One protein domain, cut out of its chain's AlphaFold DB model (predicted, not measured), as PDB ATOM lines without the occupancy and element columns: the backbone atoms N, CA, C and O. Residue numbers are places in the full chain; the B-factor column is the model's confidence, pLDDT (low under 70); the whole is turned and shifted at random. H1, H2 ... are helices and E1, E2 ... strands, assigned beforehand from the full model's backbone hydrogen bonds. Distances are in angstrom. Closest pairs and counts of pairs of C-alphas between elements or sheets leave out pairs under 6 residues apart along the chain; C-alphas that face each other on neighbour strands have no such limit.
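Overview. This is residues 7 to 83, 108 to 129 and 220 to 320 of the 368 residues of the protein "Prephenate dehydratase" of Corynebacterium bovis (UniProt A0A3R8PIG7). Two lobes stand side by side, each a strongly twisted sheet with helices on both faces: the first sheet curls round H1 and has H2 and H3 on its other face, and the second has H5 and H6 on one face, H3 and H4 on the other. The sheets are only partly face to face, their strands crossed, with edge strands E4 and E9 meeting and H3 set between the sheets. You have 200 residues, with six named helices and nine named strands in the order E1 H1 E2 H2 E3 H3 H4 E4 E5 E6 H5 E7 E8 H6 E9. The sheets run E2 E1 E3 E5 E4, mixed, and E7 E8 E6 E9, antiparallel; the class is mixed, helices and strands. The whole is compact, with a radius of gyration of the C-alphas of 16.4 A and spans of 50 by 42 by 33 A.

Arrangement. Start at E1, residues 7 to 10, H1, residues 16 to 26, and E2, residues 35 to 39: a strand-helix-strand unit, two parallel neighbour strands with a helix between, its crossover right-handed; N 37 and O 7 are 2.8 A apart. H2, residues 42 to 50, leads to E3, residues 56 to 63, parallel to E1, with N 58 and O 8 at 2.8 A. H3, residues 70 to 77, touches H2, the same way at a shallow tilt of 18 degrees, the C-alphas of Ala 43 and Ala 75 being closest at 5.0 A. Past H4, residues 109 to 114, find E4, residues 121 to 129, antiparallel to E5, residues 220 to 225, with N 123 and O 223 at 2.8 A; E5 is antiparallel to E3, with N 57 and O 224 at 2.8 A. In the second sheet, E6, residues 239 to 246, leads through H5, residues 253 to 262, to E7, residues 268 to 275, which forms a hairpin with E8, residues 283 to 290; N 274 and O 284 are 2.8 A apart. E8 and E6 are antiparallel, with N 285 and O 245 at 2.8 A. H6, residues 296 to 308, touches H5, opposite ways at a shallow tilt of 13 degrees, closest at the C-alphas of Ile 261 and Ala 301, 5.0 A. E9, residues 311 to 319, is antiparallel to E6, with N 313 and O 244 at 2.7 A. The sheets form a sandwich, two sheets face to face, their strands at 89 degrees; the closest C-alphas of E4 and E9 are those of Arg 121 and Gly 316, 4.8 A. H4 is on the second sheet at a height of 6.7 A. Every O i to N i+4 pair is within hydrogen-bond range in H1, H2, H3, H4 and H6, and 4 of 6 are in H5.

Along the chain. Find C-alpha 7 at (25.086, -39.445, -10.684), where E1 begins. E4 bends by 53 degrees at residue 124 and is 24.0 A long; H6 measures 18.6 A. E9, 25.3 A, ends at C-alpha 319, (34.871, -36.566, 6.499).

Size, cuts and confidence. The C-alphas of Glu 33 and Pro 251 are the two farthest apart, 52.5 A. Two cuts leave out residues 84 to 107, a gap of 18.1 A between C-alphas 83 and 108, and 130 to 219, a gap of 8.9 A between C-alphas 129 and 220. The link E5 to E6 is long. The model's pLDDT is under 70 at residues 80 to 83, 108 to 112, 115 to 117, 229 to 233 and 278 to 279.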
ATOM      1  N   VAL A   7      25.359 -39.157 -12.097       97.88
ATOM      2  CA  VAL A   7      25.086 -39.445 -10.684       97.88
ATOM      3  C   VAL A   7      23.720 -40.084 -10.539       97.88
ATOM      4  O   VAL A   7      22.700 -39.491 -10.882       97.88
ATOM      5  N   THR A   8      23.704 -41.304 -10.017       98.31
ATOM      6  CA  THR A   8      22.458 -42.029  -9.755       98.31
ATOM      7  C   THR A   8      21.939 -41.760  -8.354       98.31
ATOM      8  O   THR A   8      22.706 -41.498  -7.431       98.31
ATOM      9  N   TYR A   9      20.627 -41.822  -8.168       97.69
ATOM     10  CA  TYR A   9      20.010 -41.708  -6.849       97.69
ATOM     11  C   TYR A   9      18.686 -42.467  -6.806       97.69
ATOM     12  O   TYR A   9      18.069 -42.693  -7.847       97.69
ATOM     13  N   LEU A  10      18.244 -42.859  -5.609       93.81
ATOM     14  CA  LEU A  10      16.913 -43.446  -5.434       93.81
ATOM     15  C   LEU A  10      15.847 -42.394  -5.758       93.81
ATOM     16  O   LEU A  10      15.632 -41.469  -4.970       93.81
ATOM     17  N   GLY A  11      15.224 -42.550  -6.923       91.56
ATOM     18  CA  GLY A  11      14.184 -41.671  -7.429       91.56
ATOM     19  C   GLY A  11      12.800 -41.976  -6.845       91.56
ATOM     20  O   GLY A  11      12.673 -42.773  -5.910       91.56
ATOM     21  N   PRO A  12      11.740 -41.368  -7.403       94.25
ATOM     22  CA  PRO A  12      11.744 -40.394  -8.503       94.25
ATOM     23  C   PRO A  12      12.247 -39.002  -8.064       94.25
ATOM     24  O   PRO A  12      12.752 -38.827  -6.951       94.25
ATOM     25  N   ARG A  13      12.125 -38.006  -8.953       94.94
ATOM     26  CA  ARG A  13      12.406 -36.596  -8.634       94.94
ATOM     27  C   ARG A  13      11.519 -36.099  -7.483       94.94
ATOM     28  O   ARG A  13      10.413 -36.602  -7.299       94.94
ATOM     29  N   GLY A  14      12.003 -35.136  -6.706       93.75
ATOM     30  CA  GLY A  14      11.319 -34.569  -5.540       93.75
ATOM     31  C   GLY A  14      11.451 -35.393  -4.256       93.75
ATOM     32  O   GLY A  14      10.703 -35.172  -3.307       93.75
ATOM     33  N   THR A  15      12.368 -36.359  -4.197       95.25
ATOM     34  CA  THR A  15      12.619 -37.171  -2.993       95.25
ATOM     35  C   THR A  15      13.662 -36.537  -2.070       95.25
ATOM     36  O   THR A  15      14.472 -35.710  -2.492       95.25
ATOM     37  N   PHE A  16      13.709 -36.981  -0.807       95.19
ATOM     38  CA  PHE A  16      14.786 -36.608   0.122       95.19
ATOM     39  C   PHE A  16      16.174 -37.019  -0.405       95.19
ATOM     40  O   PHE A  16      17.156 -36.331  -0.142       95.19
ATOM     41  N   THR A  17      16.266 -38.088  -1.206       96.44
ATOM     42  CA  THR A  17      17.522 -38.486  -1.860       96.44
ATOM     43  C   THR A  17      17.998 -37.451  -2.878       96.44
ATOM     44  O   THR A  17      19.189 -37.150  -2.930       96.44
ATOM     45  N   GLU A  18      17.087 -36.876  -3.673       96.06
ATOM     46  CA  GLU A  18      17.440 -35.791  -4.596       96.06
ATOM     47  C   GLU A  18      17.817 -34.517  -3.826       96.06
ATOM     48  O   GLU A  18      18.766 -33.832  -4.194       96.06
ATOM     49  N   GLN A  19      17.164 -34.242  -2.692       96.12
ATOM     50  CA  GLN A  19      17.559 -33.148  -1.799       96.12
ATOM     51  C   GLN A  19      18.975 -33.329  -1.238       96.12
ATOM     52  O   GLN A  19      19.760 -32.380  -1.240       96.12
ATOM     53  N   ALA A  20      19.340 -34.540  -0.813       96.62
ATOM     54  CA  ALA A  20      20.709 -34.848  -0.400       96.62
ATOM     55  C   ALA A  20      21.711 -34.671  -1.550       96.62
ATOM     56  O   ALA A  20      22.799 -34.129  -1.358       96.62
ATOM     57  N   LEU A  21      21.330 -35.079  -2.763       96.44
ATOM     58  CA  LEU A  21      22.142 -34.901  -3.964       96.44
ATOM     59  C   LEU A  21      22.386 -33.417  -4.278       96.44
ATOM     60  O   LEU A  21      23.520 -33.043  -4.569       96.44
ATOM     61  N   HIS A  22      21.373 -32.559  -4.136       95.62
ATOM     62  CA  HIS A  22      21.546 -31.111  -4.262       95.62
ATOM     63  C   HIS A  22      22.503 -30.535  -3.210       95.62
ATOM     64  O   HIS A  22      23.354 -29.726  -3.570       95.62
ATOM     65  N   ARG A  23      22.478 -31.019  -1.960       95.75
ATOM     66  CA  ARG A  23      23.474 -30.615  -0.949       95.75
ATOM     67  C   ARG A  23      24.899 -31.004  -1.337       95.75
ATOM     68  O   ARG A  23      25.826 -30.230  -1.114       95.75
ATOM     69  N   PHE A  24      25.097 -32.175  -1.945       95.56
ATOM     70  CA  PHE A  24      26.415 -32.556  -2.464       95.56
ATOM     71  C   PHE A  24      26.867 -31.673  -3.634       95.56
ATOM     72  O   PHE A  24      28.062 -31.398  -3.752       95.56
ATOM     73  N   ILE A  25      25.938 -31.207  -4.475       95.81
ATOM     74  CA  ILE A  25      26.229 -30.246  -5.549       95.81
ATOM     75  C   ILE A  25      26.630 -28.889  -4.961       95.81
ATOM     76  O   ILE A  25      27.669 -28.343  -5.324       95.81
ATOM     77  N   GLU A  26      25.850 -28.366  -4.016       95.12
ATOM     78  CA  GLU A  26      26.110 -27.090  -3.337       95.12
ATOM     79  C   GLU A  26      27.449 -27.093  -2.587       95.12
ATOM     80  O   GLU A  26      28.181 -26.106  -2.611       95.12
ATOM     81  N   ALA A  27      27.811 -28.226  -1.978       92.19
ATOM     82  CA  ALA A  27      29.100 -28.427  -1.319       92.19
ATOM     83  C   ALA A  27      30.278 -28.637  -2.297       92.19
ATOM     84  O   ALA A  27      31.416 -28.819  -1.861       92.19
ATOM     85  N   GLY A  28      30.031 -28.658  -3.611       92.75
ATOM     86  CA  GLY A  28      31.055 -28.881  -4.636       92.75
ATOM     87  C   GLY A  28      31.597 -30.314  -4.687       92.75
ATOM     88  O   GLY A  28      32.660 -30.554  -5.256       92.75
ATOM     89  N   HIS A  29      30.902 -31.278  -4.080       92.19
ATOM     90  CA  HIS A  29      31.260 -32.701  -4.124       92.19
ATOM     91  C   HIS A  29      30.729 -33.401  -5.379       92.19
ATOM     92  O   HIS A  29      31.276 -34.420  -5.793       92.19
ATOM     93  N   VAL A  30      29.689 -32.840  -5.998       94.38
ATOM     94  CA  VAL A  30      29.156 -33.257  -7.297       94.38
ATOM     95  C   VAL A  30      29.171 -32.044  -8.236       94.38
ATOM     96  O   VAL A  30      28.715 -30.977  -7.829       94.38
ATOM     97  N   PRO A  31      29.672 -32.163  -9.480       94.00
ATOM     98  CA  PRO A  31      29.631 -31.061 -10.439       94.00
ATOM     99  C   PRO A  31      28.194 -30.602 -10.713       94.00
ATOM    100  O   PRO A  31      27.301 -31.433 -10.883       94.00
ATOM    101  N   ALA A  32      27.963 -29.291 -10.788       94.25
ATOM    102  CA  ALA A  32      26.629 -28.726 -11.022       94.25
ATOM    103  C   ALA A  32      26.039 -29.152 -12.377       94.25
ATOM    104  O   ALA A  32      24.826 -29.253 -12.549       94.25
ATOM    105  N   GLU A  33      26.907 -29.438 -13.342       94.69
ATOM    106  CA  GLU A  33      26.576 -29.965 -14.651       94.69
ATOM    107  C   GLU A  33      26.447 -31.493 -14.685       94.69
ATOM    108  O   GLU A  33      26.298 -32.043 -15.773       94.69
ATOM    109  N   ALA A  34      26.486 -32.214 -13.567       95.94
ATOM    110  CA  ALA A  34      26.268 -33.658 -13.592       95.94
ATOM    111  C   ALA A  34      24.885 -34.027 -14.176       95.94
ATOM    112  O   ALA A  34      23.898 -33.306 -14.017       95.94
ATOM    113  N   GLU A  35      24.806 -35.159 -14.876       96.69
ATOM    114  CA  GLU A  35      23.533 -35.777 -15.246       96.69
ATOM    115  C   GLU A  35      22.981 -36.517 -14.025       96.69
ATOM    116  O   GLU A  35      23.557 -37.514 -13.584       96.69
ATOM    117  N   LEU A  36      21.863 -36.039 -13.479       97.19
ATOM    118  CA  LEU A  36      21.203 -36.686 -12.347       97.19
ATOM    119  C   LEU A  36      20.217 -37.731 -12.876       97.19
ATOM    120  O   LEU A  36      19.244 -37.388 -13.550       97.19
ATOM    121  N   ARG A  37      20.467 -39.006 -12.575       97.50
ATOM    122  CA  ARG A  37      19.690 -40.135 -13.096       97.50
ATOM    123  C   ARG A  37      18.943 -40.861 -11.968       97.50
ATOM    124  O   ARG A  37      19.575 -41.607 -11.215       97.50
ATOM    125  N   PRO A  38      17.615 -40.696 -11.844       97.06
ATOM    126  CA  PRO A  38      16.843 -41.466 -10.877       97.06
ATOM    127  C   PRO A  38      16.859 -42.958 -11.235       97.06
ATOM    128  O   PRO A  38      16.823 -43.328 -12.409       97.06
ATOM    129  N   VAL A  39      16.897 -43.809 -10.213       96.94
ATOM    130  CA  VAL A  39      16.770 -45.270 -10.320       96.94
ATOM    131  C   VAL A  39      15.840 -45.812  -9.233       96.94
ATOM    132  O   VAL A  39      15.574 -45.138  -8.239       96.94
ATOM    133  N   ASP A  40      15.389 -47.055  -9.393       93.00
ATOM    134  CA  ASP A  40      14.275 -47.603  -8.602       93.00
ATOM    135  C   ASP A  40      14.692 -48.276  -7.282       93.00
ATOM    136  O   ASP A  40      13.850 -48.761  -6.529       93.00
ATOM    137  N   SER A  41      15.995 -48.363  -6.985       93.56
ATOM    138  CA  SER A  41      16.485 -48.893  -5.704       93.56
ATOM    139  C   SER A  41      17.894 -48.388  -5.361       93.56
ATOM    140  O   SER A  41      18.687 -48.125  -6.272       93.56
ATOM    141  N   PRO A  42      18.272 -48.336  -4.065       93.44
ATOM    142  CA  PRO A  42      19.654 -48.061  -3.660       93.44
ATOM    143  C   PRO A  42      20.655 -49.054  -4.266       93.44
ATOM    144  O   PRO A  42      21.749 -48.676  -4.682       93.44
ATOM    145  N   ALA A  43      20.252 -50.325  -4.382       92.25
ATOM    146  CA  ALA A  43      21.062 -51.365  -5.004       92.25
ATOM    147  C   ALA A  43      21.326 -51.081  -6.489       92.25
ATOM    148  O   ALA A  43      22.455 -51.243  -6.945       92.25
ATOM    149  N   ALA A  44      20.323 -50.609  -7.240       94.25
ATOM    150  CA  ALA A  44      20.504 -50.207  -8.633       94.25
ATOM    151  C   ALA A  44      21.453 -49.005  -8.772       94.25
ATOM    152  O   ALA A  44      22.269 -49.000  -9.691       94.25
ATOM    153  N   ALA A  45      21.393 -48.038  -7.850       96.12
ATOM    154  CA  ALA A  45      22.280 -46.871  -7.857       96.12
ATOM    155  C   ALA A  45      23.745 -47.289  -7.649       96.12
ATOM    156  O   ALA A  45      24.618 -46.993  -8.465       96.12
ATOM    157  N   ILE A  46      24.014 -48.079  -6.603       95.19
ATOM    158  CA  ILE A  46      25.364 -48.585  -6.310       95.19
ATOM    159  C   ILE A  46      25.868 -49.507  -7.429       95.19
ATOM    160  O   ILE A  46      27.039 -49.446  -7.809       95.19
ATOM    161  N   ARG A  47      24.996 -50.351  -7.990       92.94
ATOM    162  CA  ARG A  47      25.338 -51.231  -9.112       92.94
ATOM    163  C   ARG A  47      25.747 -50.438 -10.355       92.94
ATOM    164  O   ARG A  47      26.728 -50.809 -10.988       92.94
ATOM    165  N   ALA A  48      25.070 -49.332 -10.664       94.31
ATOM    166  CA  ALA A  48      25.443 -48.479 -11.791       94.31
ATOM    167  C   ALA A  48      26.880 -47.938 -11.657       94.31
ATOM    168  O   ALA A  48      27.627 -47.919 -12.635       94.31
ATOM    169  N   VAL A  49      27.299 -47.585 -10.435       94.94
ATOM    170  CA  VAL A  49      28.684 -47.180 -10.134       94.94
ATOM    171  C   VAL A  49      29.663 -48.343 -10.302       94.94
ATOM    172  O   VAL A  49      30.708 -48.182 -10.933       94.94
ATOM    173  N   ARG A  50      29.324 -49.530  -9.779       91.38
ATOM    174  CA  ARG A  50      30.150 -50.748  -9.911       91.38
ATOM    175  C   ARG A  50      30.386 -51.131 -11.372       91.38
ATOM    176  O   ARG A  50      31.500 -51.487 -11.738       91.38
ATOM    177  N   GLU A  51      29.345 -51.040 -12.194       91.75
ATOM    178  CA  GLU A  51      29.371 -51.374 -13.624       91.75
ATOM    179  C   GLU A  51      29.953 -50.249 -14.497       91.75
ATOM    180  O   GLU A  51      30.161 -50.443 -15.693       91.75
ATOM    181  N   GLY A  52      30.214 -49.068 -13.927       92.19
ATOM    182  CA  GLY A  52      30.739 -47.912 -14.655       92.19
ATOM    183  C   GLY A  52      29.724 -47.216 -15.568       92.19
ATOM    184  O   GLY A  52      30.123 -46.414 -16.407       92.19
ATOM    185  N   SER A  53      28.425 -47.498 -15.413       94.38
ATOM    186  CA  SER A  53      27.339 -46.777 -16.101       94.38
ATOM    187  C   SER A  53      26.908 -45.494 -15.373       94.38
ATOM    188  O   SER A  53      26.134 -44.702 -15.923       94.38
ATOM    189  N   ALA A  54      27.428 -45.288 -14.158       96.00
ATOM    190  CA  ALA A  54      27.406 -44.044 -13.403       96.00
ATOM    191  C   ALA A  54      28.776 -43.785 -12.753       96.00
ATOM    192  O   ALA A  54      29.517 -44.720 -12.441       96.00
ATOM    193  N   ASP A  55      29.105 -42.518 -12.519       95.25
ATOM    194  CA  ASP A  55      30.332 -42.117 -11.826       95.25
ATOM    195  C   ASP A  55      30.144 -42.130 -10.310       95.25
ATOM    196  O   ASP A  55      31.054 -42.519  -9.572       95.25
ATOM    197  N   MET A  56      28.954 -41.729  -9.852       96.69
ATOM    198  CA  MET A  56      28.598 -41.665  -8.436       96.69
ATOM    199  C   MET A  56      27.152 -42.113  -8.173       96.69
ATOM    200  O   MET A  56      26.309 -42.152  -9.075       96.69
ATOM    201  N   ALA A  57      26.859 -42.433  -6.913       97.62
ATOM    202  CA  ALA A  57      25.519 -42.726  -6.417       97.62
ATOM    203  C   ALA A  57      25.241 -41.995  -5.097       97.62
ATOM    204  O   ALA A  57      26.059 -42.053  -4.184       97.62
ATOM    205  N   CYS A  58      24.082 -41.348  -4.975       97.94
ATOM    206  CA  CYS A  58      23.561 -40.810  -3.718       97.94
ATOM    207  C   CYS A  58      22.524 -41.782  -3.144       97.94
ATOM    208  O   CYS A  58      21.516 -42.081  -3.792       97.94
ATOM    209  N   VAL A  59      22.767 -42.293  -1.937       97.00
ATOM    210  CA  VAL A  59      21.891 -43.275  -1.281       97.00
ATOM    211  C   VAL A  59      21.719 -42.962   0.200       97.00
ATOM    212  O   VAL A  59      22.650 -42.507   0.863       97.00
ATOM    213  N   ALA A  60      20.525 -43.224   0.731       95.38
ATOM    214  CA  ALA A  60      20.278 -43.167   2.167       95.38
ATOM    215  C   ALA A  60      21.003 -44.327   2.861       95.38
ATOM    216  O   ALA A  60      20.934 -45.471   2.400       95.38
ATOM    217  N   LEU A  61      21.682 -44.034   3.964       92.94
ATOM    218  CA  LEU A  61      22.399 -45.011   4.776       92.94
ATOM    219  C   LEU A  61      21.613 -45.355   6.048       92.94
ATOM    220  O   LEU A  61      21.509 -46.526   6.412       92.94
ATOM    221  N   GLU A  62      21.035 -44.349   6.705       89.56
ATOM    222  CA  GLU A  62      20.364 -44.497   7.998       89.56
ATOM    223  C   GLU A  62      19.339 -43.385   8.231       89.56
ATOM    224  O   GLU A  62      19.566 -42.237   7.856       89.56
ATOM    225  N   ASN A  63      18.222 -43.728   8.870       87.12
ATOM    226  CA  ASN A  63      17.225 -42.794   9.381       87.12
ATOM    227  C   ASN A  63      17.286 -42.780  10.909       87.12
ATOM    228  O   ASN A  63      17.314 -43.839  11.531       87.12
ATOM    229  N   SER A  64      17.205 -41.605  11.530       83.75
ATOM    230  CA  SER A  64      17.216 -41.484  12.993       83.75
ATOM    231  C   SER A  64      15.984 -42.095  13.677       83.75
ATOM    232  O   SER A  64      15.998 -42.290  14.888       83.75
ATOM    233  N   VAL A  65      14.909 -42.345  12.922       73.81
ATOM    234  CA  VAL A  65      13.647 -42.918  13.422       73.81
ATOM    235  C   VAL A  65      13.564 -44.413  13.111       73.81
ATOM    236  O   VAL A  65      13.367 -45.217  14.015       73.81
ATOM    237  N   ASP A  66      13.754 -44.787  11.843       76.31
ATOM    238  CA  ASP A  66      13.557 -46.165  11.367       76.31
ATOM    239  C   ASP A  66      14.847 -47.006  11.349       76.31
ATOM    240  O   ASP A  66      14.823 -48.194  11.026       76.31
ATOM    241  N   GLY A  67      15.986 -46.398  11.685       82.31
ATOM    242  CA  GLY A  67      17.285 -47.053  11.691       82.31
ATOM    243  C   GLY A  67      17.850 -47.284  10.280       82.31
ATOM    244  O   GLY A  67      17.663 -46.461   9.375       82.31
ATOM    245  N   PRO A  68      18.614 -48.368  10.070       85.19
ATOM    246  CA  PRO A  68      19.464 -48.513   8.897       85.19
ATOM    247  C   PRO A  68      18.710 -48.855   7.612       85.19
ATOM    248  O   PRO A  68      17.790 -49.675   7.587       85.19
ATOM    249  N   VAL A  69      19.181 -48.310   6.488       89.81
ATOM    250  CA  VAL A  69      18.643 -48.633   5.161       89.81
ATOM    251  C   VAL A  69      19.258 -49.938   4.669       89.81
ATOM    252  O   VAL A  69      20.264 -49.973   3.962       89.81
ATOM    253  N   VAL A  70      18.624 -51.042   5.051       88.88
ATOM    254  CA  VAL A  70      19.078 -52.417   4.804       88.88
ATOM    255  C   VAL A  70      19.527 -52.683   3.360       88.88
ATOM    256  O   VAL A  70      20.558 -53.314   3.141       88.88
ATOM    257  N   GLN A  71      18.784 -52.198   2.363       89.44
ATOM    258  CA  GLN A  71      19.122 -52.425   0.952       89.44
ATOM    259  C   GLN A  71      20.444 -51.761   0.548       89.44
ATOM    260  O   GLN A  71      21.183 -52.317  -0.263       89.44
ATOM    261  N   THR A  72      20.759 -50.597   1.123       93.06
ATOM    262  CA  THR A  72      22.039 -49.911   0.916       93.06
ATOM    263  C   THR A  72      23.181 -50.723   1.520       93.06
ATOM    264  O   THR A  72      24.215 -50.889   0.880       93.06
ATOM    265  N   PHE A  73      22.978 -51.292   2.711       90.38
ATOM    266  CA  PHE A  73      23.962 -52.138   3.393       90.38
ATOM    267  C   PHE A  73      24.291 -53.382   2.569       90.38
ATOM    268  O   PHE A  73      25.453 -53.604   2.224       90.38
ATOM    269  N   ASP A  74      23.265 -54.132   2.173       88.31
ATOM    270  CA  ASP A  74      23.429 -55.333   1.356       88.31
ATOM    271  C   ASP A  74      24.142 -54.992   0.017       88.31
ATOM    272  O   ASP A  74      25.070 -55.691  -0.399       88.31
ATOM    273  N   ALA A  75      23.802 -53.859  -0.614       90.25
ATOM    274  CA  ALA A  75      24.430 -53.400  -1.857       90.25
ATOM    275  C   ALA A  75      25.883 -52.911  -1.697       90.25
ATOM    276  O   ALA A  75      26.702 -53.114  -2.598       90.25
ATOM    277  N   LEU A  76      26.243 -52.290  -0.569       91.12
ATOM    278  CA  LEU A  76      27.627 -51.910  -0.253       91.12
ATOM    279  C   LEU A  76      28.492 -53.146   0.017       91.12
ATOM    280  O   LEU A  76      29.610 -53.228  -0.490       91.12
ATOM    281  N   ALA A  77      27.951 -54.140   0.727       87.69
ATOM    282  CA  ALA A  77      28.593 -55.443   0.898       87.69
ATOM    283  C   ALA A  77      28.745 -56.188  -0.439       87.69
ATOM    284  O   ALA A  77      29.674 -56.968  -0.620       87.69
ATOM    285  N   GLY A  78      27.873 -55.894  -1.408       80.31
ATOM    286  CA  GLY A  78      27.869 -56.548  -2.710       80.31
ATOM    287  C   GLY A  78      27.079 -57.853  -2.737       80.31
ATOM    288  O   GLY A  78      27.209 -58.635  -3.675       80.31
ATOM    289  N   VAL A  79      26.216 -58.054  -1.740       70.12
ATOM    290  CA  VAL A  79      25.237 -59.135  -1.738       70.12
ATOM    291  C   VAL A  79      24.124 -58.760  -2.705       70.12
ATOM    292  O   VAL A  79      23.351 -57.832  -2.467       70.12
ATOM    293  N   THR A  80      24.036 -59.479  -3.821       55.47
ATOM    294  CA  THR A  80      22.889 -59.356  -4.716       55.47
ATOM    295  C   THR A  80      21.677 -59.982  -4.035       55.47
ATOM    296  O   THR A  80      21.725 -61.102  -3.524       55.47
ATOM    297  N   ALA A  81      20.568 -59.245  -3.988       46.94
ATOM    298  CA  ALA A  81      19.304 -59.823  -3.571       46.94
ATOM    299  C   ALA A  81      18.925 -60.908  -4.591       46.94
ATOM    300  O   ALA A  81      18.489 -60.600  -5.699       46.94
ATOM    301  N   GLY A  82      19.097 -62.180  -4.229       37.66
ATOM    302  CA  GLY A  82      18.343 -63.246  -4.873       37.66
ATOM    303  C   GLY A  82      16.860 -62.910  -4.727       37.66
ATOM    304  O   GLY A  82      16.413 -62.580  -3.628       37.66
ATOM    305  N   ALA A  83      16.115 -62.920  -5.829       30.81
ATOM    306  CA  ALA A  83      14.675 -62.704  -5.808       30.81
ATOM    307  C   ALA A  83      14.014 -63.706  -4.836       30.81
ATOM    308  O   ALA A  83      13.976 -64.905  -5.102       30.81
ATOM    309  N   THR A 108      29.616 -69.020   0.736       66.62
ATOM    310  CA  THR A 108      29.840 -68.532   2.097       66.62
ATOM    311  C   THR A 108      29.647 -67.012   2.176       66.62
ATOM    312  O   THR A 108      29.562 -66.307   1.169       66.62
ATOM    313  N   ALA A 109      29.555 -66.479   3.397       66.88
ATOM    314  CA  ALA A 109      29.575 -65.033   3.622       66.88
ATOM    315  C   ALA A 109      30.834 -64.376   3.025       66.88
ATOM    316  O   ALA A 109      30.760 -63.281   2.467       66.88
ATOM    317  N   ALA A 110      31.964 -65.083   3.110       68.12
ATOM    318  CA  ALA A 110      33.225 -64.687   2.509       68.12
ATOM    319  C   ALA A 110      33.144 -64.688   0.981       68.12
ATOM    320  O   ALA A 110      33.448 -63.669   0.371       68.12
ATOM    321  N   ASP A 111      32.600 -65.749   0.374       65.50
ATOM    322  CA  ASP A 111      32.419 -65.818  -1.082       65.50
ATOM    323  C   ASP A 111      31.565 -64.659  -1.606       65.50
ATOM    324  O   ASP A 111      31.850 -64.110  -2.667       65.50
ATOM    325  N   ALA A 112      30.523 -64.258  -0.873       67.56
ATOM    326  CA  ALA A 112      29.688 -63.126  -1.258       67.56
ATOM    327  C   ALA A 112      30.460 -61.794  -1.226       67.56
ATOM    328  O   ALA A 112      30.268 -60.956  -2.107       67.56
ATOM    329  N   LEU A 113      31.345 -61.603  -0.242       70.62
ATOM    330  CA  LEU A 113      32.194 -60.415  -0.141       70.62
ATOM    331  C   LEU A 113      33.337 -60.425  -1.161       70.62
ATOM    332  O   LEU A 113      33.660 -59.365  -1.693       70.62
ATOM    333  N   GLU A 114      33.941 -61.574  -1.451       71.06
ATOM    334  CA  GLU A 114      35.069 -61.705  -2.382       71.06
ATOM    335  C   GLU A 114      34.628 -61.622  -3.845       71.06
ATOM    336  O   GLU A 114      35.258 -60.935  -4.647       71.06
ATOM    337  N   ASN A 115      33.505 -62.256  -4.189       63.50
ATOM    338  CA  ASN A 115      33.030 -62.339  -5.571       63.50
ATOM    339  C   ASN A 115      32.129 -61.168  -5.983       63.50
ATOM    340  O   ASN A 115      31.619 -61.155  -7.109       63.50
ATOM    341  N   ALA A 116      31.889 -60.182  -5.108       65.44
ATOM    342  CA  ALA A 116      30.999 -59.092  -5.473       65.44
ATOM    343  C   ALA A 116      31.597 -58.232  -6.605       65.44
ATOM    344  O   ALA A 116      32.736 -57.767  -6.483       65.44
ATOM    345  N   PRO A 117      30.827 -57.956  -7.674       63.78
ATOM    346  CA  PRO A 117      31.331 -57.282  -8.861       63.78
ATOM    347  C   PRO A 117      31.690 -55.833  -8.546       63.78
ATOM    348  O   PRO A 117      30.854 -55.070  -8.048       63.78
ATOM    349  N   GLY A 118      32.932 -55.467  -8.861       72.19
ATOM    350  CA  GLY A 118      33.467 -54.125  -8.667       72.19
ATOM    351  C   GLY A 118      33.609 -53.717  -7.198       72.19
ATOM    352  O   GLY A 118      32.931 -54.208  -6.291       72.19
ATOM    353  N   ASP A 119      34.505 -52.765  -6.966       86.06
ATOM    354  CA  ASP A 119      34.631 -52.096  -5.678       86.06
ATOM    355  C   ASP A 119      33.952 -50.730  -5.719       86.06
ATOM    356  O   ASP A 119      33.992 -50.020  -6.725       86.06
ATOM    357  N   VAL A 120      33.361 -50.355  -4.588       92.75
ATOM    358  CA  VAL A 120      32.842 -49.012  -4.332       92.75
ATOM    359  C   VAL A 120      33.363 -48.496  -3.000       92.75
ATOM    360  O   VAL A 120      33.734 -49.277  -2.119       92.75
ATOM    361  N   ARG A 121      33.399 -47.172  -2.869       94.12
ATOM    362  CA  ARG A 121      33.779 -46.452  -1.659       94.12
ATOM    363  C   ARG A 121      32.757 -45.358  -1.368       94.12
ATOM    364  O   ARG A 121      32.300 -44.680  -2.287       94.12
ATOM    365  N   ILE A 122      32.421 -45.181  -0.100       95.19
ATOM    366  CA  ILE A 122      31.757 -43.990   0.407       95.19
ATOM    367  C   ILE A 122      32.783 -42.859   0.373       95.19
ATOM    368  O   ILE A 122      33.894 -42.988   0.883       95.19
ATOM    369  N   LEU A 123      32.402 -41.773  -0.287       94.69
ATOM    370  CA  LEU A 123      33.236 -40.604  -0.519       94.69
ATOM    371  C   LEU A 123      32.910 -39.496   0.476       94.69
ATOM    372  O   LEU A 123      33.809 -38.799   0.935       94.69
ATOM    373  N   ARG A 124      31.622 -39.283   0.754       94.62
ATOM    374  CA  ARG A 124      31.099 -38.186   1.578       94.62
ATOM    375  C   ARG A 124      29.795 -38.606   2.236       94.62
ATOM    376  O   ARG A 124      29.093 -39.470   1.710       94.62
ATOM    377  N   GLU A 125      29.443 -37.923   3.317       94.50
ATOM    378  CA  GLU A 125      28.125 -38.007   3.941       94.50
ATOM    379  C   GLU A 125      27.478 -36.623   4.070       94.50
ATOM    380  O   GLU A 125      28.152 -35.592   4.068       94.50
ATOM    381  N   THR A 126      26.154 -36.603   4.152       94.69
ATOM    382  CA  THR A 126      25.369 -35.425   4.515       94.69
ATOM    383  C   THR A 126      24.128 -35.878   5.271       94.69
ATOM    384  O   THR A 126      23.540 -36.908   4.938       94.69
ATOM    385  N   ASP A 127      23.716 -35.117   6.276       92.81
ATOM    386  CA  ASP A 127      22.450 -35.350   6.964       92.81
ATOM    387  C   ASP A 127      21.397 -34.417   6.374       92.81
ATOM    388  O   ASP A 127      21.637 -33.216   6.230       92.81
ATOM    389  N   VAL A 128      20.227 -34.951   6.031       91.88
ATOM    390  CA  VAL A 128      19.072 -34.172   5.575       91.88
ATOM    391  C   VAL A 128      17.964 -34.284   6.622       91.88
ATOM    392  O   VAL A 128      17.532 -35.403   6.913       91.88
ATOM    393  N   PRO A 129      17.490 -33.153   7.175       90.44
ATOM    394  CA  PRO A 129      16.298 -33.131   8.007       90.44
ATOM    395  C   PRO A 129      15.077 -33.654   7.257       90.44
ATOM    396  O   PRO A 129      14.801 -33.245   6.126       90.44
ATOM    397  N   ARG A 220      20.734 -39.776   7.187       94.62
ATOM    398  CA  ARG A 220      22.104 -39.721   6.682       94.62
ATOM    399  C   ARG A 220      22.147 -40.302   5.280       94.62
ATOM    400  O   ARG A 220      21.776 -41.457   5.060       94.62
ATOM    401  N   PHE A 221      22.656 -39.515   4.347       96.69
ATOM    402  CA  PHE A 221      22.921 -39.909   2.972       96.69
ATOM    403  C   PHE A 221      24.418 -39.970   2.722       96.69
ATOM    404  O   PHE A 221      25.188 -39.195   3.287       96.69
ATOM    405  N   VAL A 222      24.822 -40.871   1.835       96.69
ATOM    406  CA  VAL A 222      26.209 -41.015   1.407       96.69
ATOM    407  C   VAL A 222      26.338 -40.891  -0.100       96.69
ATOM    408  O   VAL A 222      25.484 -41.359  -0.857       96.69
ATOM    409  N   LEU A 223      27.441 -40.276  -0.520       96.69
ATOM    410  CA  LEU A 223      27.897 -40.269  -1.900       96.69
ATOM    411  C   LEU A 223      28.873 -41.429  -2.089       96.69
ATOM    412  O   LEU A 223      29.877 -41.519  -1.386       96.69
ATOM    413  N   VAL A 224      28.581 -42.315  -3.030       96.19
ATOM    414  CA  VAL A 224      29.353 -43.524  -3.322       96.19
ATOM    415  C   VAL A 224      30.003 -43.383  -4.693       96.19
ATOM    416  O   VAL A 224      29.350 -42.948  -5.637       96.19
ATOM    417  N   GLY A 225      31.264 -43.782  -4.823       94.69
ATOM    418  CA  GLY A 225      31.995 -43.816  -6.091       94.69
ATOM    419  C   GLY A 225      32.901 -45.037  -6.205       94.69
ATOM    420  O   GLY A 225      32.955 -45.880  -5.308       94.69
ATOM    421  N   ARG A 226      33.631 -45.142  -7.315       91.88
ATOM    422  CA  ARG A 226      34.676 -46.166  -7.486       91.88
ATOM    423  C   ARG A 226      35.943 -45.788  -6.697       91.88
ATOM    424  O   ARG A 226      36.184 -44.599  -6.483       91.88
ATOM    425  N   PRO A 227      36.777 -46.762  -6.283       86.25
ATOM    426  CA  PRO A 227      38.093 -46.478  -5.725       86.25
ATOM    427  C   PRO A 227      38.923 -45.602  -6.669       86.25
ATOM    428  O   PRO A 227      38.912 -45.797  -7.883       86.25
ATOM    429  N   GLY A 228      39.663 -44.652  -6.107       76.88
ATOM    430  CA  GLY A 228      40.509 -43.733  -6.861       76.88
ATOM    431  C   GLY A 228      40.825 -42.479  -6.053       76.88
ATOM    432  O   GLY A 228      40.371 -42.342  -4.923       76.88
ATOM    433  N   ALA A 229      41.568 -41.543  -6.646       59.00
ATOM    434  CA  ALA A 229      42.054 -40.344  -5.954       59.00
ATOM    435  C   ALA A 229      40.940 -39.508  -5.285       59.00
ATOM    436  O   ALA A 229      41.146 -38.974  -4.201       59.00
ATOM    437  N   ALA A 230      39.740 -39.448  -5.875       59.97
ATOM    438  CA  ALA A 230      38.585 -38.763  -5.280       59.97
ATOM    439  C   ALA A 230      38.056 -39.445  -3.996       59.97
ATOM    440  O   ALA A 230      37.486 -38.777  -3.137       59.97
ATOM    441  N   ALA A 231      38.274 -40.755  -3.850       59.59
ATOM    442  CA  ALA A 231      37.959 -41.541  -2.655       59.59
ATOM    443  C   ALA A 231      39.077 -41.515  -1.596       59.59
ATOM    444  O   ALA A 231      38.903 -42.074  -0.519       59.59
ATOM    445  N   SER A 232      40.217 -40.890  -1.905       57.34
ATOM    446  CA  SER A 232      41.419 -40.819  -1.066       57.34
ATOM    447  C   SER A 232      41.687 -39.398  -0.569       57.34
ATOM    448  O   SER A 232      42.843 -39.001  -0.438       57.34
ATOM    449  N   ALA A 233      40.639 -38.597  -0.345       66.88
ATOM    450  CA  ALA A 233      40.823 -37.320   0.339       66.88
ATOM    451  C   ALA A 233      41.495 -37.608   1.692       66.88
ATOM    452  O   ALA A 233      40.990 -38.442   2.434       66.88
ATOM    453  N   GLY A 234      42.648 -36.987   1.957       78.69
ATOM    454  CA  GLY A 234      43.420 -37.261   3.173       78.69
ATOM    455  C   GLY A 234      42.627 -36.956   4.445       78.69
ATOM    456  O   GLY A 234      41.618 -36.244   4.400       78.69
ATOM    457  N   ARG A 235      43.102 -37.474   5.584       88.69
ATOM    458  CA  ARG A 235      42.417 -37.308   6.876       88.69
ATOM    459  C   ARG A 235      42.123 -35.840   7.212       88.69
ATOM    460  O   ARG A 235      42.971 -34.961   7.056       88.69
ATOM    461  N   THR A 236      40.930 -35.589   7.738       89.50
ATOM    462  CA  THR A 236      40.474 -34.277   8.223       89.50
ATOM    463  C   THR A 236      40.525 -34.157   9.745       89.50
ATOM    464  O   THR A 236      40.388 -33.060  10.283       89.50
ATOM    465  N   GLY A 237      40.720 -35.278  10.449       87.12
ATOM    466  CA  GLY A 237      40.673 -35.363  11.911       87.12
ATOM    467  C   GLY A 237      39.253 -35.519  12.463       87.12
ATOM    468  O   GLY A 237      39.073 -35.718  13.663       87.12
ATOM    469  N   ARG A 238      38.236 -35.457  11.596       88.88
ATOM    470  CA  ARG A 238      36.834 -35.764  11.902       88.88
ATOM    471  C   ARG A 238      36.286 -36.683  10.829       88.88
ATOM    472  O   ARG A 238      35.356 -36.340  10.106       88.88
ATOM    473  N   ASP A 239      36.915 -37.838  10.712       92.88
ATOM    474  CA  ASP A 239      36.612 -38.803   9.672       92.88
ATOM    475  C   ASP A 239      35.822 -39.988  10.228       92.88
ATOM    476  O   ASP A 239      35.753 -40.238  11.437       92.88
ATOM    477  N   ARG A 240      35.198 -40.715   9.316       93.75
ATOM    478  CA  ARG A 240      34.528 -41.984   9.550       93.75
ATOM    479  C   ARG A 240      35.146 -43.005   8.617       93.75
ATOM    480  O   ARG A 240      35.402 -42.699   7.457       93.75
ATOM    481  N   THR A 241      35.358 -44.213   9.113       95.94
ATOM    482  CA  THR A 241      35.837 -45.342   8.318       95.94
ATOM    483  C   THR A 241      34.855 -46.489   8.427       95.94
ATOM    484  O   THR A 241      34.530 -46.900   9.535       95.94
ATOM    485  N   ALA A 242      34.411 -47.046   7.301       95.69
ATOM    486  CA  ALA A 242      33.505 -48.189   7.315       95.69
ATOM    487  C   ALA A 242      34.116 -49.443   6.702       95.69
ATOM    488  O   ALA A 242      34.821 -49.400   5.689       95.69
ATOM    489  N   VAL A 243      33.780 -50.584   7.297       95.69
ATOM    490  CA  VAL A 243      34.110 -51.911   6.780       95.69
ATOM    491  C   VAL A 243      32.919 -52.848   6.875       95.69
ATOM    492  O   VAL A 243      32.067 -52.713   7.755       95.69
ATOM    493  N   VAL A 244      32.891 -53.829   5.980       94.38
ATOM    494  CA  VAL A 244      32.028 -55.006   6.095       94.38
ATOM    495  C   VAL A 244      32.915 -56.222   6.232       94.38
ATOM    496  O   VAL A 244      33.819 -56.395   5.424       94.38
ATOM    497  N   PHE A 245      32.673 -57.075   7.215       92.81
ATOM    498  CA  PHE A 245      33.415 -58.323   7.337       92.81
ATOM    499  C   PHE A 245      32.514 -59.496   7.684       92.81
ATOM    500  O   PHE A 245      31.434 -59.333   8.247       92.81
ATOM    501  N   SER A 246      32.976 -60.692   7.347       91.94
ATOM    502  CA  SER A 246      32.360 -61.949   7.756       91.94
ATOM    503  C   SER A 246      33.281 -62.705   8.706       91.94
ATOM    504  O   SER A 246      34.493 -62.475   8.746       91.94
ATOM    505  N   LEU A 247      32.679 -63.558   9.528       89.38
ATOM    506  CA  LEU A 247      33.374 -64.321  10.552       89.38
ATOM    507  C   LEU A 247      32.938 -65.782  10.517       89.38
ATOM    508  O   LEU A 247      31.756 -66.051  10.258       89.38
ATOM    509  N   PRO A 248      33.826 -66.697  10.936       83.62
ATOM    510  CA  PRO A 248      33.423 -68.060  11.197       83.62
ATOM    511  C   PRO A 248      32.443 -68.062  12.377       83.62
ATOM    512  O   PRO A 248      32.644 -67.386  13.391       83.62
ATOM    513  N   ASN A 249      31.356 -68.825  12.262       83.62
ATOM    514  CA  ASN A 249      30.323 -68.866  13.295       83.62
ATOM    515  C   ASN A 249      30.699 -69.836  14.430       83.62
ATOM    516  O   ASN A 249      30.179 -70.948  14.520       83.62
ATOM    517  N   HIS A 250      31.626 -69.415  15.292       86.25
ATOM    518  CA  HIS A 250      32.000 -70.127  16.516       86.25
ATOM    519  C   HIS A 250      32.060 -69.175  17.725       86.25
ATOM    520  O   HIS A 250      32.129 -67.951  17.554       86.25
ATOM    521  N   PRO A 251      32.055 -69.696  18.972       91.00
ATOM    522  CA  PRO A 251      32.118 -68.863  20.169       91.00
ATOM    523  C   PRO A 251      33.272 -67.852  20.128       91.00
ATOM    524  O   PRO A 251      34.371 -68.165  19.667       91.00
ATOM    525  N   ALA A 252      33.001 -66.638  20.614       91.94
ATOM    526  CA  ALA A 252      33.937 -65.514  20.702       91.94
ATOM    527  C   ALA A 252      34.514 -64.974  19.374       91.94
ATOM    528  O   ALA A 252      35.383 -64.101  19.428       91.94
ATOM    529  N   ALA A 253      34.029 -65.409  18.202       92.12
ATOM    530  CA  ALA A 253      34.499 -64.893  16.911       92.12
ATOM    531  C   ALA A 253      34.291 -63.371  16.778       92.12
ATOM    532  O   ALA A 253      35.232 -62.640  16.468       92.12
ATOM    533  N   LEU A 254      33.092 -62.871  17.108       93.50
ATOM    534  CA  LEU A 254      32.806 -61.432  17.059       93.50
ATOM    535  C   LEU A 254      33.631 -60.646  18.077       93.50
ATOM    536  O   LEU A 254      34.251 -59.652  17.722       93.50
ATOM    537  N   TRP A 255      33.690 -61.115  19.326       95.12
ATOM    538  CA  TRP A 255      34.511 -60.488  20.368       95.12
ATOM    539  C   TRP A 255      35.974 -60.369  19.937       95.12
ATOM    540  O   TRP A 255      36.583 -59.314  20.065       95.12
ATOM    541  N   THR A 256      36.516 -61.444  19.374       93.94
ATOM    542  CA  THR A 256      37.870 -61.487  18.834       93.94
ATOM    543  C   THR A 256      38.093 -60.406  17.777       93.94
ATOM    544  O   THR A 256      39.077 -59.676  17.861       93.94
ATOM    545  N   ALA A 257      37.181 -60.269  16.814       95.19
ATOM    546  CA  ALA A 257      37.284 -59.237  15.788       95.19
ATOM    547  C   ALA A 257      37.194 -57.826  16.393       95.19
ATOM    548  O   ALA A 257      38.054 -56.988  16.140       95.19
ATOM    549  N   LEU A 258      36.211 -57.578  17.266       95.94
ATOM    550  CA  LEU A 258      36.032 -56.272  17.910       95.94
ATOM    551  C   LEU A 258      37.185 -55.910  18.857       95.94
ATOM    552  O   LEU A 258      37.491 -54.732  19.024       95.94
ATOM    553  N   SER A 259      37.877 -56.900  19.427       96.44
ATOM    554  CA  SER A 259      39.058 -56.661  20.258       96.44
ATOM    555  C   SER A 259      40.218 -56.038  19.474       96.44
ATOM    556  O   SER A 259      40.979 -55.264  20.049       96.44
ATOM    557  N   GLU A 260      40.324 -56.280  18.160       96.44
ATOM    558  CA  GLU A 260      41.333 -55.616  17.321       96.44
ATOM    559  C   GLU A 260      41.083 -54.102  17.218       96.44
ATOM    560  O   GLU A 260      42.036 -53.329  17.128       96.44
ATOM    561  N   ILE A 261      39.823 -53.670  17.288       96.31
ATOM    562  CA  ILE A 261      39.443 -52.253  17.326       96.31
ATOM    563  C   ILE A 261      39.680 -51.698  18.740       96.31
ATOM    564  O   ILE A 261      40.424 -50.735  18.925       96.31
ATOM    565  N   ALA A 262      39.115 -52.363  19.753       95.38
ATOM    566  CA  ALA A 262      39.119 -51.880  21.132       95.38
ATOM    567  C   ALA A 262      40.529 -51.769  21.741       95.38
ATOM    568  O   ALA A 262      40.832 -50.790  22.416       95.38
ATOM    569  N   MET A 263      41.423 -52.730  21.474       94.94
ATOM    570  CA  MET A 263      42.795 -52.717  22.010       94.94
ATOM    571  C   MET A 263      43.662 -51.577  21.457       94.94
ATOM    572  O   MET A 263      44.738 -51.318  21.990       94.94
ATOM    573  N   ARG A 264      43.209 -50.911  20.391       95.31
ATOM    574  CA  ARG A 264      43.869 -49.751  19.779       95.31
ATOM    575  C   ARG A 264      43.179 -48.434  20.128       95.31
ATOM    576  O   ARG A 264      43.544 -47.410  19.563       95.31
ATOM    577  N   ASP A 265      42.211 -48.469  21.050       94.56
ATOM    578  CA  ASP A 265      41.446 -47.303  21.510       94.56
ATOM    579  C   ASP A 265      40.755 -46.558  20.348       94.56
ATOM    580  O   ASP A 265      40.619 -45.336  20.357       94.56
ATOM    581  N   VAL A 266      40.350 -47.310  19.314       95.81
ATOM    582  CA  VAL A 266      39.582 -46.797  18.174       95.81
ATOM    583  C   VAL A 266      38.100 -46.883  18.517       95.81
ATOM    584  O   VAL A 266      37.588 -47.959  18.826       95.81
ATOM    585  N   ASP A 267      37.410 -45.749  18.459       94.62
ATOM    586  CA  ASP A 267      35.987 -45.680  18.773       94.62
ATOM    587  C   ASP A 267      35.129 -46.245  17.630       94.62
ATOM    588  O   ASP A 267      35.436 -46.089  16.443       94.62
ATOM    589  N   MET A 268      34.034 -46.902  17.998       93.38
ATOM    590  CA  MET A 268      33.092 -47.517  17.072       93.38
ATOM    591  C   MET A 268      31.737 -46.844  17.228       93.38
ATOM    592  O   MET A 268      31.004 -47.066  18.186       93.38
ATOM    593  N   SER A 269      31.388 -46.048  16.228       88.62
ATOM    594  CA  SER A 269      30.127 -45.313  16.195       88.62
ATOM    595  C   SER A 269      28.930 -46.176  15.795       88.62
ATOM    596  O   SER A 269      27.792 -45.805  16.079       88.62
ATOM    597  N   ARG A 270      29.165 -47.320  15.132       90.19
ATOM    598  CA  ARG A 270      28.096 -48.225  14.708       90.19
ATOM    599  C   ARG A 270      28.577 -49.653  14.482       90.19
ATOM    600  O   ARG A 270      29.661 -49.871  13.942       90.19
ATOM    601  N   ILE A 271      27.714 -50.612  14.819       93.31
ATOM    602  CA  ILE A 271      27.818 -52.014  14.417       93.31
ATOM    603  C   ILE A 271      26.436 -52.561  14.049       93.31
ATOM    604  O   ILE A 271      25.476 -52.356  14.783       93.31
ATOM    605  N   GLU A 272      26.341 -53.264  12.924       91.06
ATOM    606  CA  GLU A 272      25.103 -53.887  12.442       91.06
ATOM    607  C   GLU A 272      25.396 -55.293  11.907       91.06
ATOM    608  O   GLU A 272      26.284 -55.467  11.069       91.06
ATOM    609  N   SER A 273      24.640 -56.301  12.351       89.25
ATOM    610  CA  SER A 273      24.741 -57.669  11.830       89.25
ATOM    611  C   SER A 273      23.683 -57.936  10.762       89.25
ATOM    612  O   SER A 273      22.497 -57.693  10.978       89.25
ATOM    613  N   ARG A 274      24.086 -58.514   9.632       86.19
ATOM    614  CA  ARG A 274      23.214 -58.826   8.496       86.19
ATOM    615  C   ARG A 274      23.363 -60.299   8.112       86.19
ATOM    616  O   ARG A 274      24.487 -60.735   7.879       86.19
ATOM    617  N   PRO A 275      22.281 -61.093   8.030       81.62
ATOM    618  CA  PRO A 275      22.383 -62.467   7.552       81.62
ATOM    619  C   PRO A 275      22.769 -62.480   6.070       81.62
ATOM    620  O   PRO A 275      22.242 -61.696   5.280       81.62
ATOM    621  N   THR A 276      23.644 -63.398   5.666       72.12
ATOM    622  CA  THR A 276      24.138 -63.450   4.273       72.12
ATOM    623  C   THR A 276      23.139 -64.063   3.298       72.12
ATOM    624  O   THR A 276      23.343 -63.995   2.093       72.12
ATOM    625  N   ARG A 277      22.050 -64.656   3.808       70.56
ATOM    626  CA  ARG A 277      21.030 -65.413   3.051       70.56
ATOM    627  C   ARG A 277      21.565 -66.646   2.314       70.56
ATOM    628  O   ARG A 277      20.835 -67.248   1.536       70.56
ATOM    629  N   THR A 278      22.803 -67.042   2.586       66.56
ATOM    630  CA  THR A 278      23.422 -68.221   1.979       66.56
ATOM    631  C   THR A 278      23.414 -69.449   2.890       66.56
ATOM    632  O   THR A 278      23.538 -70.569   2.410       66.56
ATOM    633  N   GLY A 279      23.175 -69.270   4.189       66.56
ATOM    634  CA  GLY A 279      22.977 -70.345   5.154       66.56
ATOM    635  C   GLY A 279      22.411 -69.816   6.472       66.56
ATOM    636  O   GLY A 279      22.410 -68.613   6.733       66.56
ATOM    637  N   LEU A 280      21.895 -70.712   7.314       70.50
ATOM    638  CA  LEU A 280      21.525 -70.342   8.681       70.50
ATOM    639  C   LEU A 280      22.797 -70.105   9.503       70.50
ATOM    640  O   LEU A 280      23.723 -70.911   9.467       70.50
ATOM    641  N   GLY A 281      22.828 -69.010  10.263       71.44
ATOM    642  CA  GLY A 281      23.954 -68.682  11.139       71.44
ATOM    643  C   GLY A 281      25.153 -68.025  10.445       71.44
ATOM    644  O   GLY A 281      26.201 -67.898  11.069       71.44
ATOM    645  N   THR A 282      25.032 -67.603   9.185       75.75
ATOM    646  CA  THR A 282      26.078 -66.847   8.481       75.75
ATOM    647  C   THR A 282      25.730 -65.362   8.445       75.75
ATOM    648  O   THR A 282      24.642 -64.970   8.013       75.75
ATOM    649  N   TYR A 283      26.665 -64.525   8.894       83.56
ATOM    650  CA  TYR A 283      26.456 -63.088   9.054       83.56
ATOM    651  C   TYR A 283      27.602 -62.283   8.446       83.56
ATOM    652  O   TYR A 283      28.758 -62.704   8.451       83.56
ATOM    653  N   MET A 284      27.260 -61.094   7.970       88.81
ATOM    654  CA  MET A 284      28.186 -59.996   7.742       88.81
ATOM    655  C   MET A 284      27.969 -58.949   8.826       88.81
ATOM    656  O   MET A 284      26.839 -58.698   9.247       88.81
ATOM    657  N   PHE A 285      29.048 -58.312   9.243       92.94
ATOM    658  CA  PHE A 285      29.043 -57.225  10.202       92.94
ATOM    659  C   PHE A 285      29.480 -55.960   9.488       92.94
ATOM    660  O   PHE A 285      30.559 -55.916   8.900       92.94
ATOM    661  N   HIS A 286      28.631 -54.944   9.534       94.25
ATOM    662  CA  HIS A 286      28.973 -53.603   9.098       94.25
ATOM    663  C   HIS A 286      29.412 -52.810  10.314       94.25
ATOM    664  O   HIS A 286      28.679 -52.750  11.301       94.25
ATOM    665  N   VAL A 287      30.593 -52.213  10.240       95.31
ATOM    666  CA  VAL A 287      31.172 -51.439  11.334       95.31
ATOM    667  C   VAL A 287      31.590 -50.070  10.824       95.31
ATOM    668  O   VAL A 287      32.207 -49.971   9.763       95.31
ATOM    669  N   GLU A 288      31.273 -49.035  11.602       95.19
ATOM    670  CA  GLU A 288      31.748 -47.668  11.387       95.19
ATOM    671  C   GLU A 288      32.631 -47.224  12.551       95.19
ATOM    672  O   GLU A 288      32.189 -47.123  13.700       95.19
ATOM    673  N   LEU A 289      33.878 -46.923  12.222       96.00
ATOM    674  CA  LEU A 289      34.913 -46.437  13.118       96.00
ATOM    675  C   LEU A 289      35.015 -44.918  13.027       96.00
ATOM    676  O   LEU A 289      34.817 -44.332  11.960       96.00
ATOM    677  N   VAL A 290      35.378 -44.295  14.140       95.50
ATOM    678  CA  VAL A 290      35.792 -42.892  14.177       95.50
ATOM    679  C   VAL A 290      37.265 -42.832  13.789       95.50
ATOM    680  O   VAL A 290      38.086 -43.538  14.369       95.50
ATOM    681  N   GLY A 291      37.595 -41.998  12.806       93.88
ATOM    682  CA  GLY A 291      38.949 -41.856  12.273       93.88
ATOM    683  C   GLY A 291      39.083 -42.264  10.810       93.88
ATOM    684  O   GLY A 291      38.146 -42.758  10.175       93.88
ATOM    685  N   HIS A 292      40.273 -42.035  10.271       94.94
ATOM    686  CA  HIS A 292      40.627 -42.240   8.873       94.94
ATOM    687  C   HIS A 292      41.557 -43.450   8.707       94.94
ATOM    688  O   HIS A 292      42.326 -43.770   9.604       94.94
ATOM    689  N   VAL A 293      41.577 -44.095   7.535       94.50
ATOM    690  CA  VAL A 293      42.516 -45.201   7.237       94.50
ATOM    691  C   VAL A 293      43.996 -44.787   7.302       94.50
ATOM    692  O   VAL A 293      44.869 -45.637   7.426       94.50
ATOM    693  N   GLU A 294      44.283 -43.486   7.236       93.00
ATOM    694  CA  GLU A 294      45.633 -42.923   7.416       93.00
ATOM    695  C   GLU A 294      46.007 -42.719   8.892       93.00
ATOM    696  O   GLU A 294      47.155 -42.391   9.193       93.00
ATOM    697  N   ASP A 295      45.064 -42.892   9.819       93.75
ATOM    698  CA  ASP A 295      45.367 -42.887  11.242       93.75
ATOM    699  C   ASP A 295      45.950 -44.233  11.640       93.75
ATOM    700  O   ASP A 295      45.352 -45.289  11.437       93.75
ATOM    701  N   ASP A 296      47.122 -44.183  12.258       94.25
ATOM    702  CA  ASP A 296      47.915 -45.350  12.620       94.25
ATOM    703  C   ASP A 296      47.125 -46.396  13.414       94.25
ATOM    704  O   ASP A 296      47.177 -47.587  13.102       94.25
ATOM    705  N   ALA A 297      46.340 -45.947  14.396       95.75
ATOM    706  CA  ALA A 297      45.499 -46.820  15.207       95.75
ATOM    707  C   ALA A 297      44.384 -47.497  14.389       95.75
ATOM    708  O   ALA A 297      44.121 -48.687  14.575       95.75
ATOM    709  N   VAL A 298      43.765 -46.771  13.451       96.56
ATOM    710  CA  VAL A 298      42.718 -47.302  12.565       96.56
ATOM    711  C   VAL A 298      43.327 -48.282  11.565       96.56
ATOM    712  O   VAL A 298      42.830 -49.398  11.429       96.56
ATOM    713  N   ALA A 299      44.434 -47.919  10.915       96.00
ATOM    714  CA  ALA A 299      45.156 -48.789   9.990       96.00
ATOM    715  C   ALA A 299      45.568 -50.112  10.658       96.00
ATOM    716  O   ALA A 299      45.335 -51.193  10.110       96.00
ATOM    717  N   ASP A 300      46.115 -50.043  11.876       96.44
ATOM    718  CA  ASP A 300      46.524 -51.229  12.624       96.44
ATOM    719  C   ASP A 300      45.319 -52.084  13.054       96.44
ATOM    720  O   ASP A 300      45.429 -53.317  13.079       96.44
ATOM    721  N   ALA A 301      44.171 -51.465  13.368       97.06
ATOM    722  CA  ALA A 301      42.925 -52.168  13.690       97.06
ATOM    723  C   ALA A 301      42.375 -52.910  12.466       97.06
ATOM    724  O   ALA A 301      42.049 -54.094  12.556       97.06
ATOM    725  N   LEU A 302      42.347 -52.251  11.305       97.12
ATOM    726  CA  LEU A 302      41.936 -52.847  10.033       97.12
ATOM    727  C   LEU A 302      42.849 -54.011   9.630       97.12
ATOM    728  O   LEU A 302      42.362 -55.065   9.221       97.12
ATOM    729  N   ALA A 303      44.164 -53.863   9.808       96.88
ATOM    730  CA  ALA A 303      45.114 -54.948   9.580       96.88
ATOM    731  C   ALA A 303      44.883 -56.127  10.543       96.88
ATOM    732  O   ALA A 303      45.035 -57.286  10.154       96.88
ATOM    733  N   GLY A 304      44.513 -55.847  11.797       95.94
ATOM    734  CA  GLY A 304      44.080 -56.844  12.778       95.94
ATOM    735  C   GLY A 304      42.841 -57.614  12.335       95.94
ATOM    736  O   GLY A 304      42.874 -58.843  12.273       95.94
ATOM    737  N   LEU A 305      41.790 -56.888  11.949       95.12
ATOM    738  CA  LEU A 305      40.548 -57.457  11.423       95.12
ATOM    739  C   LEU A 305      40.804 -58.344  10.204       95.12
ATOM    740  O   LEU A 305      40.313 -59.469  10.157       95.12
ATOM    741  N   HIS A 306      41.621 -57.890   9.253       93.88
ATOM    742  CA  HIS A 306      41.960 -58.665   8.059       93.88
ATOM    743  C   HIS A 306      42.568 -60.039   8.388       93.88
ATOM    744  O   HIS A 306      42.291 -61.010   7.699       93.88
ATOM    745  N   ARG A 307      43.341 -60.157   9.477       93.75
ATOM    746  CA  ARG A 307      43.924 -61.440   9.912       93.75
ATOM    747  C   ARG A 307      42.952 -62.357  10.660       93.75
ATOM    748  O   ARG A 307      43.286 -63.516  10.887       93.75
ATOM    749  N   ARG A 308      41.815 -61.839  11.133       90.12
ATOM    750  CA  ARG A 308      40.881 -62.541  12.040       90.12
ATOM    751  C   ARG A 308      39.493 -62.763  11.433       90.12
ATOM    752  O   ARG A 308      38.636 -63.324  12.109       90.12
ATOM    753  N   THR A 309      39.273 -62.312  10.202       90.50
ATOM    754  CA  THR A 309      38.000 -62.406   9.475       90.50
ATOM    755  C   THR A 309      38.141 -63.359   8.296       90.50
ATOM    756  O   THR A 309      39.243 -63.518   7.779       90.50
ATOM    757  N   ASP A 310      37.038 -63.986   7.874       89.00
ATOM    758  CA  ASP A 310      37.056 -64.819   6.660       89.00
ATOM    759  C   ASP A 310      37.217 -63.931   5.420       89.00
ATOM    760  O   ASP A 310      37.991 -64.230   4.521       89.00
ATOM    761  N   ALA A 311      36.519 -62.794   5.415       88.50
ATOM    762  CA  ALA A 311      36.681 -61.738   4.429       88.50
ATOM    763  C   ALA A 311      36.361 -60.380   5.058       88.50
ATOM    764  O   ALA A 311      35.444 -60.268   5.878       88.50
ATOM    765  N   VAL A 312      37.068 -59.339   4.615       91.75
ATOM    766  CA  VAL A 312      36.810 -57.940   4.971       91.75
ATOM    767  C   VAL A 312      36.844 -57.068   3.720       91.75
ATOM    768  O   VAL A 312      37.760 -57.149   2.904       91.75
ATOM    769  N   ARG A 313      35.843 -56.205   3.582       91.88
ATOM    770  CA  ARG A 313      35.716 -55.207   2.525       91.88
ATOM    771  C   ARG A 313      35.770 -53.819   3.144       91.88
ATOM    772  O   ARG A 313      34.942 -53.462   3.980       91.88
ATOM    773  N   PHE A 314      36.735 -53.026   2.699       94.00
ATOM    774  CA  PHE A 314      36.840 -51.617   3.056       94.00
ATOM    775  C   PHE A 314      35.820 -50.797   2.264       94.00
ATOM    776  O   PHE A 314      35.814 -50.845   1.038       94.00
ATOM    777  N   LEU A 315      34.955 -50.049   2.948       94.19
ATOM    778  CA  LEU A 315      33.942 -49.208   2.308       94.19
ATOM    779  C   LEU A 315      34.381 -47.755   2.154       94.19
ATOM    780  O   LEU A 315      33.678 -47.007   1.490       94.19
ATOM    781  N   GLY A 316      35.526 -47.349   2.696       94.12
ATOM    782  CA  GLY A 316      36.042 -45.986   2.568       94.12
ATOM    783  C   GLY A 316      36.347 -45.342   3.914       94.12
ATOM    784  O   GLY A 316      35.914 -45.828   4.962       94.12
ATOM    785  N   SER A 317      37.074 -44.229   3.838       94.75
ATOM    786  CA  SER A 317      37.246 -43.263   4.918       94.75
ATOM    787  C   SER A 317      36.854 -41.888   4.384       94.75
ATOM    788  O   SER A 317      37.277 -41.524   3.288       94.75
ATOM    789  N   TRP A 318      36.007 -41.153   5.100       93.62
ATOM    790  CA  TRP A 318      35.477 -39.874   4.627       93.62
ATOM    791  C   TRP A 318      35.240 -38.885   5.772       93.62
ATOM    792  O   TRP A 318      35.050 -39.314   6.910       93.62
ATOM    793  N   PRO A 319      35.191 -37.570   5.490       91.94
ATOM    794  CA  PRO A 319      34.871 -36.566   6.499       91.94
ATOM    795  C   PRO A 319      33.424 -36.696   6.986       91.94
ATOM    796  O   PRO A 319      32.512 -36.855   6.171       91.94
ATOM    797  N   GLN A 320      33.211 -36.574   8.294       88.94
ATOM    798  CA  GLN A 320      31.882 -36.588   8.905       88.94
ATOM    799  C   GLN A 320      31.070 -35.330   8.548       88.94
ATOM    800  O   GLN A 320      31.628 -34.235   8.401       88.94
TER     801      GLN A 320